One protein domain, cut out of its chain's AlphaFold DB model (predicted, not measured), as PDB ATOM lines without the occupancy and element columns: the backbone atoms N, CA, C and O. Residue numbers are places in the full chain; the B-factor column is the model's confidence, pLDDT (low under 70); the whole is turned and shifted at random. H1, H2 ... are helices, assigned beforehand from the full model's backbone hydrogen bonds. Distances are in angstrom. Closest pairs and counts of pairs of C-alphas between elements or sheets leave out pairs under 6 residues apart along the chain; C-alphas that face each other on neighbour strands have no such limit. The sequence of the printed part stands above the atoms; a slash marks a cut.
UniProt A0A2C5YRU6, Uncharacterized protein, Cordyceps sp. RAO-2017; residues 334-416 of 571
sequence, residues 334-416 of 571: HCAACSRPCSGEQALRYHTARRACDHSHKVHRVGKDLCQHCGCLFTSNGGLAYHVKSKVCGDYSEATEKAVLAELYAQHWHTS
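This is residues 334 to 416 of the 571 residues of an uncharacterized protein of Cordyceps sp. RAO-2017 (UniProt A0A2C5YRU6). Helices stand round a core of loop: the long link of residues 360 to 380 runs through the middle, with H4, the longest helix, along one side and H1, H2 and H3 set about the others. The printed part has 83 residues with four named helices, H1 to H4 in chain order, and no named strand. Its class is all helix, though under half of the residues, 39, are in named elements. It is compact, with a radius of gyration of the C-alphas of 11.5 A and spans of 33 by 25 by 21 A.

H4, residues 398 to 414, is apart from H1, residues 345 to 353, from H2, residues 356 to 359, and from H3, residues 381 to 389. H3 is apart from H1 and H2. H1 and H2 are close but not clearly touching, their closest C-alphas, of His 351 and Cys 357, being 7.2 A apart. In H1, H3 and H4 every O i to N i+4 pair is within hydrogen-bond range; H2 is too short for such a pair.

H4 spans 24.9 A, from C-alpha 398 at (-73.511, 51.346, 210.497) to C-alpha 414 at (-57.896, 59.761, 227.932). H1 spans 12.1 A, H3 12.0 A and H2 5.6 A.

The C-alphas of Ser 390 and Ser 416, the two farthest apart, are 33.9 A apart. The printed part has no cut. The link from H2 to H3 is long. Residues 413 to 416 have pLDDT under 70.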
ATOM      1  N   HIS A 334     -72.923  64.803 222.182       96.12
ATOM      2  CA  HIS A 334     -72.336  64.436 223.474       96.12
ATOM      3  C   HIS A 334     -73.265  64.772 224.640       96.12
ATOM      4  O   HIS A 334     -73.884  65.834 224.684       96.12
ATOM      5  N   CYS A 335     -73.341  63.887 225.634       96.50
ATOM      6  CA  CYS A 335     -74.105  64.167 226.845       96.50
ATOM      7  C   CYS A 335     -73.398  65.222 227.710       96.50
ATOM      8  O   CYS A 335     -72.349  64.942 228.286       96.50
ATOM      9  N   ALA A 336     -74.012  66.395 227.890       95.62
ATOM     10  CA  ALA A 336     -73.454  67.493 228.690       95.62
ATOM     11  C   ALA A 336     -73.086  67.114 230.146       95.62
ATOM     12  O   ALA A 336     -72.235  67.760 230.745       95.62
ATOM     13  N   ALA A 337     -73.696  66.063 230.709       94.69
ATOM     14  CA  ALA A 337     -73.442  65.612 232.080       94.69
ATOM     15  C   ALA A 337     -72.311  64.571 232.222       94.69
ATOM     16  O   ALA A 337     -71.830  64.354 233.331       94.69
ATOM     17  N   CYS A 338     -71.911  63.880 231.146       94.19
ATOM     18  CA  CYS A 338     -70.906  62.805 231.221       94.19
ATOM     19  C   CYS A 338     -69.999  62.667 229.983       94.19
ATOM     20  O   CYS A 338     -69.369  61.624 229.817       94.19
ATOM     21  N   SER A 339     -70.015  63.668 229.093       94.75
ATOM     22  CA  SER A 339     -69.328  63.786 227.789       94.75
ATOM     23  C   SER A 339     -69.453  62.612 226.802       94.75
ATOM     24  O   SER A 339     -68.934  62.697 225.687       94.75
ATOM     25  N   ARG A 340     -70.199  61.554 227.140       95.06
ATOM     26  CA  ARG A 340     -70.386  60.367 226.296       95.06
ATOM     27  C   ARG A 340     -71.012  60.735 224.938       95.06
ATOM     28  O   ARG A 340     -72.094  61.333 224.941       95.06
ATOM     29  N   PRO A 341     -70.427  60.323 223.797       96.38
ATOM     30  CA  PRO A 341     -71.066  60.448 222.492       96.38
ATOM     31  C   PRO A 341     -72.324  59.574 222.421       96.38
ATOM     32  O   PRO A 341     -72.384  58.475 222.980       96.38
ATOM     33  N   CYS A 342     -73.336  60.067 221.719       97.06
ATOM     34  CA  CYS A 342     -74.578  59.376 221.401       97.06
ATOM     35  C   CYS A 342     -74.851  59.530 219.900       97.06
ATOM     36  O   CYS A 342     -74.583  60.589 219.334       97.06
ATOM     37  N   SER A 343     -75.401  58.503 219.242       96.50
ATOM     38  CA  SER A 343     -75.541  58.469 217.768       96.50
ATOM     39  C   SER A 343     -76.473  59.529 217.163       96.50
ATOM     40  O   SER A 343     -76.541  59.649 215.946       96.50
ATOM     41  N   GLY A 344     -77.186  60.293 217.991       96.44
ATOM     42  CA  GLY A 344     -77.970  61.454 217.591       96.44
ATOM     43  C   GLY A 344     -78.945  61.879 218.687       96.44
ATOM     44  O   GLY A 344     -78.936  61.338 219.795       96.44
ATOM     45  N   GLU A 345     -79.828  62.820 218.360       96.50
ATOM     46  CA  GLU A 345     -80.736  63.470 219.316       96.50
ATOM     47  C   GLU A 345     -81.676  62.490 220.044       96.50
ATOM     48  O   GLU A 345     -81.865  62.591 221.255       96.50
ATOM     49  N   GLN A 346     -82.234  61.492 219.348       97.31
ATOM     50  CA  GLN A 346     -83.096  60.485 219.984       97.31
ATOM     51  C   GLN A 346     -82.320  59.617 220.990       97.31
ATOM     52  O   GLN A 346     -82.794  59.396 222.107       97.31
ATOM     53  N   ALA A 347     -81.095  59.206 220.651       97.69
ATOM     54  CA  ALA A 347     -80.232  58.456 221.553       97.69
ATOM     55  C   ALA A 347     -79.789  59.287 222.763       97.69
ATOM     56  O   ALA A 347     -79.769  58.758 223.875       97.69
ATOM     57  N   LEU A 348     -79.506  60.580 222.576       97.88
ATOM     58  CA  LEU A 348     -79.178  61.506 223.661       97.88
ATOM     59  C   LEU A 348     -80.377  61.741 224.601       97.88
ATOM     60  O   LEU A 348     -80.216  61.689 225.820       97.88
ATOM     61  N   ARG A 349     -81.594  61.911 224.064       97.38
ATOM     62  CA  ARG A 349     -82.830  61.987 224.871       97.38
ATOM     63  C   ARG A 349     -83.081  60.703 225.658       97.38
ATOM     64  O   ARG A 349     -83.441  60.766 226.831       97.38
ATOM     65  N   TYR A 350     -82.863  59.536 225.050       97.75
ATOM     66  CA  TYR A 350     -83.025  58.258 225.748       97.75
ATOM     67  C   TYR A 350     -81.954  58.066 226.839       97.75
ATOM     68  O   TYR A 350     -82.267  57.606 227.937       97.75
ATOM     69  N   HIS A 351     -80.711  58.487 226.568       97.44
ATOM     70  CA  HIS A 351     -79.597  58.488 227.519       97.44
ATOM     71  C   HIS A 351     -79.915  59.309 228.778       97.44
ATOM     72  O   HIS A 351     -79.788  58.805 229.898       97.44
ATOM     73  N   THR A 352     -80.357  60.562 228.613       96.94
ATOM     74  CA  THR A 352     -80.660  61.459 229.740       96.94
ATOM     75  C   THR A 352     -81.913  61.017 230.496       96.94
ATOM     76  O   THR A 352     -81.869  60.908 231.722       96.94
ATOM     77  N   ALA A 353     -82.992  60.650 229.793       97.00
ATOM     78  CA  ALA A 353     -84.234  60.171 230.409       97.00
ATOM     79  C   ALA A 353     -84.050  58.891 231.248       97.00
ATOM     80  O   ALA A 353     -84.758  58.686 232.235       97.00
ATOM     81  N   ARG A 354     -83.088  58.028 230.888       96.31
ATOM     82  CA  ARG A 354     -82.742  56.808 231.640       96.31
ATOM     83  C   ARG A 354     -81.570  56.967 232.614       96.31
ATOM     84  O   ARG A 354     -81.207  55.979 233.245       96.31
ATOM     85  N   ARG A 355     -80.988  58.167 232.753       94.75
ATOM     86  CA  ARG A 355     -79.774  58.434 233.556       94.75
ATOM     87  C   ARG A 355     -78.615  57.479 233.225       94.75
ATOM     88  O   ARG A 355     -77.920  56.971 234.099       94.75
ATOM     89  N   ALA A 356     -78.388  57.235 231.936       94.44
ATOM     90  CA  ALA A 356     -77.327  56.343 231.471       94.44
ATOM     91  C   ALA A 356     -75.896  56.867 231.749       94.44
ATOM     92  O   ALA A 356     -74.936  56.104 231.620       94.44
ATOM     93  N   CYS A 357     -75.757  58.124 232.194       94.31
ATOM     94  CA  CYS A 357     -74.515  58.738 232.675       94.31
ATOM     95  C   CYS A 357     -73.738  57.834 233.645       94.31
ATOM     96  O   CYS A 357     -72.537  57.638 233.470       94.31
ATOM     97  N   ASP A 358     -74.431  57.212 234.606       90.06
ATOM     98  CA  ASP A 358     -73.855  56.370 235.670       90.06
ATOM     99  C   ASP A 358     -73.064  55.155 235.133       90.06
ATOM    100  O   ASP A 358     -72.303  54.508 235.858       90.06
ATOM    101  N   HIS A 359     -73.244  54.828 233.850       86.50
ATOM    102  CA  HIS A 359     -72.681  53.657 233.181       86.50
ATOM    103  C   HIS A 359     -71.736  54.002 232.019       86.50
ATOM    104  O   HIS A 359     -71.148  53.085 231.442       86.50
ATOM    105  N   SER A 360     -71.540  55.289 231.695       85.19
ATOM    106  CA  SER A 360     -70.755  55.743 230.532       85.19
ATOM    107  C   SER A 360     -69.328  55.179 230.501       85.19
ATOM    108  O   SER A 360     -68.856  54.749 229.451       85.19
ATOM    109  N   HIS A 361     -68.682  55.092 231.668       83.62
ATOM    110  CA  HIS A 361     -67.311  54.609 231.851       83.62
ATOM    111  C   HIS A 361     -67.105  53.115 231.528       83.62
ATOM    112  O   HIS A 361     -65.970  52.658 231.397       83.62
ATOM    113  N   LYS A 362     -68.168  52.311 231.392       87.50
ATOM    114  CA  LYS A 362     -68.074  50.846 231.223       87.50
ATOM    115  C   LYS A 362     -67.990  50.431 229.749       87.50
ATOM    116  O   LYS A 362     -68.659  49.491 229.330       87.50
ATOM    117  N   VAL A 363     -67.149  51.107 228.960       88.25
ATOM    118  CA  VAL A 363     -67.038  50.941 227.491       88.25
ATOM    119  C   VAL A 363     -66.846  49.472 227.064       88.25
ATOM    120  O   VAL A 363     -67.464  49.024 226.105       88.25
ATOM    121  N   HIS A 364     -66.122  48.664 227.848       89.00
ATOM    122  CA  HIS A 364     -65.933  47.220 227.624       89.00
ATOM    123  C   HIS A 364     -67.222  46.355 227.681       89.00
ATOM    124  O   HIS A 364     -67.167  45.147 227.404       89.00
ATOM    125  N   ARG A 365     -68.372  46.937 228.062       91.56
ATOM    126  CA  ARG A 365     -69.707  46.304 228.119       91.56
ATOM    127  C   ARG A 365     -70.666  46.754 227.005       91.56
ATOM    128  O   ARG A 365     -71.785  46.237 226.913       91.56
ATOM    129  N   VAL A 366     -70.236  47.680 226.146       94.19
ATOM    130  CA  VAL A 366     -70.968  48.072 224.931       94.19
ATOM    131  C   VAL A 366     -71.203  46.843 224.045       94.19
ATOM    132  O   VAL A 366     -70.341  45.972 223.939       94.19
ATOM    133  N   GLY A 367     -72.416  46.721 223.503       89.50
ATOM    134  CA  GLY A 367     -72.858  45.579 222.689       89.50
ATOM    135  C   GLY A 367     -73.192  44.300 223.475       89.50
ATOM    136  O   GLY A 367     -73.851  43.416 222.936       89.50
ATOM    137  N   LYS A 368     -72.793  44.194 224.752       93.19
ATOM    138  CA  LYS A 368     -73.105  43.043 225.627       93.19
ATOM    139  C   LYS A 368     -74.343  43.310 226.477       93.19
ATOM    140  O   LYS A 368     -75.289  42.528 226.475       93.19
ATOM    141  N   ASP A 369     -74.316  44.433 227.190       95.00
ATOM    142  CA  ASP A 369     -75.376  44.872 228.103       95.00
ATOM    143  C   ASP A 369     -75.563  46.399 228.138       95.00
ATOM    144  O   ASP A 369     -76.570  46.871 228.662       95.00
ATOM    145  N   LEU A 370     -74.666  47.172 227.510       96.31
ATOM    146  CA  LEU A 370     -74.883  48.587 227.200       96.31
ATOM    147  C   LEU A 370     -75.233  48.774 225.721       96.31
ATOM    148  O   LEU A 370     -74.512  48.295 224.842       96.31
ATOM    149  N   CYS A 371     -76.280  49.550 225.437       96.94
ATOM    150  CA  CYS A 371     -76.555  50.006 224.073       96.94
ATOM    151  C   CYS A 371     -75.449  50.957 223.588       96.94
ATOM    152  O   CYS A 371     -75.113  51.929 224.263       96.94
ATOM    153  N   GLN A 372     -74.901  50.711 222.397       96.00
ATOM    154  CA  GLN A 372     -73.880  51.569 221.786       96.00
ATOM    155  C   GLN A 372     -74.374  53.001 221.546       96.00
ATOM    156  O   GLN A 372     -73.727  53.951 221.987       96.00
ATOM    157  N   HIS A 373     -75.567  53.155 220.971       97.25
ATOM    158  CA  HIS A 373     -76.110  54.453 220.576       97.25
ATOM    159  C   HIS A 373     -76.428  55.354 221.778       97.25
ATOM    160  O   HIS A 373     -76.009  56.507 221.786       97.25
ATOM    161  N   CYS A 374     -77.119  54.839 222.806       97.00
ATOM    162  CA  CYS A 374     -77.616  55.635 223.943       97.00
ATOM    163  C   CYS A 374     -76.957  55.322 225.301       97.00
ATOM    164  O   CYS A 374     -77.261  55.970 226.299       97.00
ATOM    165  N   GLY A 375     -76.086  54.317 225.402       96.12
ATOM    166  CA  GLY A 375     -75.382  53.968 226.646       96.12
ATOM    167  C   GLY A 375     -76.238  53.363 227.762       96.12
ATOM    168  O   GLY A 375     -75.725  53.170 228.860       96.12
ATOM    169  N   CYS A 376     -77.522  53.071 227.531       96.81
ATOM    170  CA  CYS A 376     -78.388  52.484 228.558       96.81
ATOM    171  C   CYS A 376     -77.971  51.053 228.913       96.81
ATOM    172  O   CYS A 376     -77.667  50.264 228.019       96.81
ATOM    173  N   LEU A 377     -78.007  50.731 230.212       95.69
ATOM    174  CA  LEU A 377     -77.741  49.399 230.761       95.69
ATOM    175  C   LEU A 377     -78.999  48.525 230.742       95.69
ATOM    176  O   LEU A 377     -80.062  48.943 231.198       95.69
ATOM    177  N   PHE A 378     -78.842  47.281 230.298       96.44
ATOM    178  CA  PHE A 378     -79.873  46.252 230.297       96.44
ATOM    179  C   PHE A 378     -79.491  45.111 231.243       96.44
ATOM    180  O   PHE A 378     -78.356  44.649 231.272       96.44
ATOM    181  N   THR A 379     -80.462  44.621 232.014       93.31
ATOM    182  CA  THR A 379     -80.280  43.478 232.929       93.31
ATOM    183  C   THR A 379     -80.267  42.124 232.214       93.31
ATOM    184  O   THR A 379     -79.981  41.107 232.842       93.31
ATOM    185  N   SER A 380     -80.574  42.091 230.915       94.00
ATOM    186  CA  SER A 380     -80.501  40.897 230.072       94.00
ATOM    187  C   SER A 380     -80.188  41.255 228.617       94.00
ATOM    188  O   SER A 380     -80.639  42.283 228.103       94.00
ATOM    189  N   ASN A 381     -79.479  40.360 227.926       91.19
ATOM    190  CA  ASN A 381     -79.143  40.510 226.507       91.19
ATOM    191  C   ASN A 381     -80.404  40.614 225.629       91.19
ATOM    192  O   ASN A 381     -80.394  41.320 224.628       91.19
ATOM    193  N   GLY A 382     -81.506  39.958 226.019       95.25
ATOM    194  CA  GLY A 382     -82.794  40.057 225.324       95.25
ATOM    195  C   GLY A 382     -83.391  41.468 225.369       95.25
ATOM    196  O   GLY A 382     -83.916  41.939 224.363       95.25
ATOM    197  N   GLY A 383     -83.244  42.179 226.494       95.88
ATOM    198  CA  GLY A 383     -83.653  43.581 226.610       95.88
ATOM    199  C   GLY A 383     -82.847  44.510 225.697       95.88
ATOM    200  O   GLY A 383     -83.428  45.370 225.038       95.88
ATOM    201  N   LEU A 384     -81.529  44.292 225.600       96.56
ATOM    202  CA  LEU A 384     -80.664  45.031 224.676       96.56
ATOM    203  C   LEU A 384     -81.002  44.714 223.208       96.56
ATOM    204  O   LEU A 384     -81.179  45.630 222.409       96.56
ATOM    205  N   ALA A 385     -81.147  43.433 222.860       95.94
ATOM    206  CA  ALA A 385     -81.485  42.996 221.507       95.94
ATOM    207  C   ALA A 385     -82.842  43.552 221.045       95.94
ATOM    208  O   ALA A 385     -82.954  44.020 219.913       95.94
ATOM    209  N   TYR A 386     -83.851  43.574 221.925       97.44
ATOM    210  CA  TYR A 386     -85.127  44.240 221.662       97.44
ATOM    211  C   TYR A 386     -84.950  45.753 221.465       97.44
ATOM    212  O   TYR A 386     -85.432  46.300 220.478       97.44
ATOM    213  N   HIS A 387     -84.219  46.430 222.357       97.75
ATOM    214  CA  HIS A 387     -84.001  47.878 222.279       97.75
ATOM    215  C   HIS A 387     -83.339  48.317 220.962       97.75
ATOM    216  O   HIS A 387     -83.762  49.314 220.375       97.75
ATOM    217  N   VAL A 388     -82.349  47.557 220.477       96.31
ATOM    218  CA  VAL A 388     -81.691  47.797 219.182       96.31
ATOM    219  C   VAL A 388     -82.619  47.425 218.017       96.31
ATOM    220  O   VAL A 388     -82.871  48.262 217.154       96.31
ATOM    221  N   LYS A 389     -83.198  46.213 218.004       96.50
ATOM    222  CA  LYS A 389     -84.048  45.732 216.895       96.50
ATOM    223  C   LYS A 389     -85.305  46.584 216.690       96.50
ATOM    224  O   LYS A 389     -85.702  46.821 215.555       96.50
ATOM    225  N   SER A 390     -85.917  47.052 217.776       97.31
ATOM    226  CA  SER A 390     -87.082  47.945 217.758       97.31
ATOM    227  C   SER A 390     -86.708  49.433 217.724       97.31
ATOM    228  O   SER A 390     -87.587  50.268 217.916       97.31
ATOM    229  N   LYS A 391     -85.428  49.774 217.481       96.94
ATOM    230  CA  LYS A 391     -84.936  51.144 217.232       96.94
ATOM    231  C   LYS A 391     -85.376  52.148 218.310       96.94
ATOM    232  O   LYS A 391     -85.687  53.305 218.040       96.94
ATOM    233  N   VAL A 392     -85.403  51.697 219.567       97.62
ATOM    234  CA  VAL A 392     -86.052  52.390 220.699       97.62
ATOM    235  C   VAL A 392     -85.331  53.686 221.096       97.62
ATOM    236  O   VAL A 392     -85.940  54.583 221.675       97.62
ATOM    237  N   CYS A 393     -84.041  53.804 220.778       97.19
ATOM    238  CA  CYS A 393     -83.266  55.039 220.911       97.19
ATOM    239  C   CYS A 393     -83.057  55.784 219.580       97.19
ATOM    240  O   CYS A 393     -82.245  56.704 219.544       97.19
ATOM    241  N   GLY A 394     -83.739  55.380 218.508       96.56
ATOM    242  CA  GLY A 394     -83.575  55.892 217.149       96.56
ATOM    243  C   GLY A 394     -82.980  54.880 216.170       96.56
ATOM    244  O   GLY A 394     -82.501  53.813 216.560       96.56
ATOM    245  N   ASP A 395     -83.044  55.241 214.890       96.00
ATOM    246  CA  ASP A 395     -82.499  54.489 213.760       96.00
ATOM    247  C   ASP A 395     -81.168  55.106 213.312       96.00
ATOM    248  O   ASP A 395     -81.076  56.326 213.166       96.00
ATOM    249  N   TYR A 396     -80.136  54.284 213.117       96.00
ATOM    250  CA  TYR A 396     -78.766  54.753 212.901       96.00
ATOM    251  C   TYR A 396     -78.027  53.896 211.877       96.00
ATOM    252  O   TYR A 396     -78.158  52.676 211.856       96.00
ATOM    253  N   SER A 397     -77.217  54.550 211.040       94.94
ATOM    254  CA  SER A 397     -76.382  53.858 210.058       94.94
ATOM    255  C   SER A 397     -75.208  53.131 210.721       94.94
ATOM    256  O   SER A 397     -74.683  53.580 211.743       94.94
ATOM    257  N   GLU A 398     -74.722  52.068 210.081       93.06
ATOM    258  CA  GLU A 398     -73.511  51.346 210.497       93.06
ATOM    259  C   GLU A 398     -72.265  52.265 210.525       93.06
ATOM    260  O   GLU A 398     -71.352  52.080 211.330       93.06
ATOM    261  N   ALA A 399     -72.236  53.315 209.693       93.00
ATOM    262  CA  ALA A 399     -71.198  54.344 209.737       93.00
ATOM    263  C   ALA A 399     -71.283  55.188 211.024       93.00
ATOM    264  O   ALA A 399     -70.271  55.411 211.689       93.00
ATOM    265  N   THR A 400     -72.492  55.596 211.427       93.94
ATOM    266  CA  THR A 400     -72.744  56.301 212.697       93.94
ATOM    267  C   THR A 400     -72.420  55.421 213.908       93.94
ATOM    268  O   THR A 400     -71.882  55.906 214.902       93.94
ATOM    269  N   GLU A 401     -72.715  54.122 213.830       93.44
ATOM    270  CA  GLU A 401     -72.352  53.124 214.841       93.44
ATOM    271  C   GLU A 401     -70.832  53.017 215.012       93.44
ATOM    272  O   GLU A 401     -70.323  53.215 216.118       93.44
ATOM    273  N   LYS A 402     -70.102  52.784 213.914       93.81
ATOM    274  CA  LYS A 402     -68.633  52.698 213.900       93.81
ATOM    275  C   LYS A 402     -67.977  53.980 214.418       93.81
ATOM    276  O   LYS A 402     -67.034  53.897 215.203       93.81
ATOM    277  N   ALA A 403     -68.499  55.148 214.044       94.69
ATOM    278  CA  ALA A 403     -67.980  56.435 214.495       94.69
ATOM    279  C   ALA A 403     -68.191  56.671 216.005       94.69
ATOM    280  O   ALA A 403     -67.239  57.021 216.701       94.69
ATOM    281  N   VAL A 404     -69.391  56.403 216.545       94.81
ATOM    282  CA  VAL A 404     -69.634  56.486 218.001       94.81
ATOM    283  C   VAL A 404     -68.781  55.477 218.765       94.81
ATOM    284  O   VAL A 404     -68.257  55.803 219.828       94.81
ATOM    285  N   LEU A 405     -68.606  54.263 218.239       93.81
ATOM    286  CA  LEU A 405     -67.782  53.244 218.883       93.81
ATOM    287  C   LEU A 405     -66.299  53.650 218.927       93.81
ATOM    288  O   LEU A 405     -65.664  53.509 219.973       93.81
ATOM    289  N   ALA A 406     -65.763  54.208 217.838       92.69
ATOM    290  CA  ALA A 406     -64.405  54.749 217.799       92.69
ATOM    291  C   ALA A 406     -64.207  55.892 218.813       92.69
ATOM    292  O   ALA A 406     -63.204  55.914 219.530       92.69
ATOM    293  N   GLU A 407     -65.179  56.800 218.933       93.75
ATOM    294  CA  GLU A 407     -65.118  57.915 219.882       93.75
ATOM    295  C   GLU A 407     -65.246  57.456 221.350       93.75
ATOM    296  O   GLU A 407     -64.509  57.943 222.210       93.75
ATOM    297  N   LEU A 408     -66.088  56.457 221.644       92.12
ATOM    298  CA  LEU A 408     -66.165  55.822 222.972       92.12
ATOM    299  C   LEU A 408     -64.828  55.200 223.393       92.12
ATOM    300  O   LEU A 408     -64.416  55.346 224.545       92.12
ATOM    301  N   TYR A 409     -64.135  54.522 222.471       89.56
ATOM    302  CA  TYR A 409     -62.801  53.991 222.743       89.56
ATOM    303  C   TYR A 409     -61.776  55.117 222.939       89.56
ATOM    304  O   TYR A 409     -61.020  55.076 223.908       89.56
ATOM    305  N   ALA A 410     -61.777  56.155 222.095       89.12
ATOM    306  CA  ALA A 410     -60.883  57.305 222.249       89.12
ATOM    307  C   ALA A 410     -61.034  57.973 223.632       89.12
ATOM    308  O   ALA A 410     -60.044  58.164 224.341       89.12
ATOM    309  N   GLN A 411     -62.270  58.233 224.075       84.94
ATOM    310  CA  GLN A 411     -62.540  58.804 225.399       84.94
ATOM    311  C   GLN A 411     -62.026  57.923 226.552       84.94
ATOM    312  O   GLN A 411     -61.526  58.461 227.546       84.94
ATOM    313  N   HIS A 412     -62.078  56.588 226.433       82.94
ATOM    314  CA  HIS A 412     -61.602  55.692 227.496       82.94
ATOM    315  C   HIS A 412     -60.077  55.727 227.684       82.94
ATOM    316  O   HIS A 412     -59.585  55.551 228.800       82.94
ATOM    317  N   TRP A 413     -59.322  55.999 226.608       69.56
ATOM    318  CA  TRP A 413     -57.859  56.119 226.656       69.56
ATOM    319  C   TRP A 413     -57.406  57.410 227.354       69.56
ATOM    320  O   TRP A 413     -56.345  57.426 227.967       69.56
ATOM    321  N   HIS A 414     -58.210  58.476 227.296       66.50
ATOM    322  CA  HIS A 414     -57.896  59.761 227.932       66.50
ATOM    323  C   HIS A 414     -58.365  59.873 229.390       66.50
ATOM    324  O   HIS A 414     -57.798  60.650 230.152       66.50
ATOM    325  N   THR A 415     -59.381  59.105 229.796       61.88
ATOM    326  CA  THR A 415     -59.971  59.165 231.151       61.88
ATOM    327  C   THR A 415     -59.405  58.136 232.134       61.88
ATOM    328  O   THR A 415     -59.810  58.116 233.296       61.88
ATOM    329  N   SER A 416     -58.442  57.319 231.702       47.75
ATOM    330  CA  SER A 416     -57.770  56.308 232.526       47.75
ATOM    331  C   SER A 416     -56.353  56.768 232.911       47.75
ATOM    332  O   SER A 416     -55.406  56.450 232.190       47.75
TER     333      SER A 416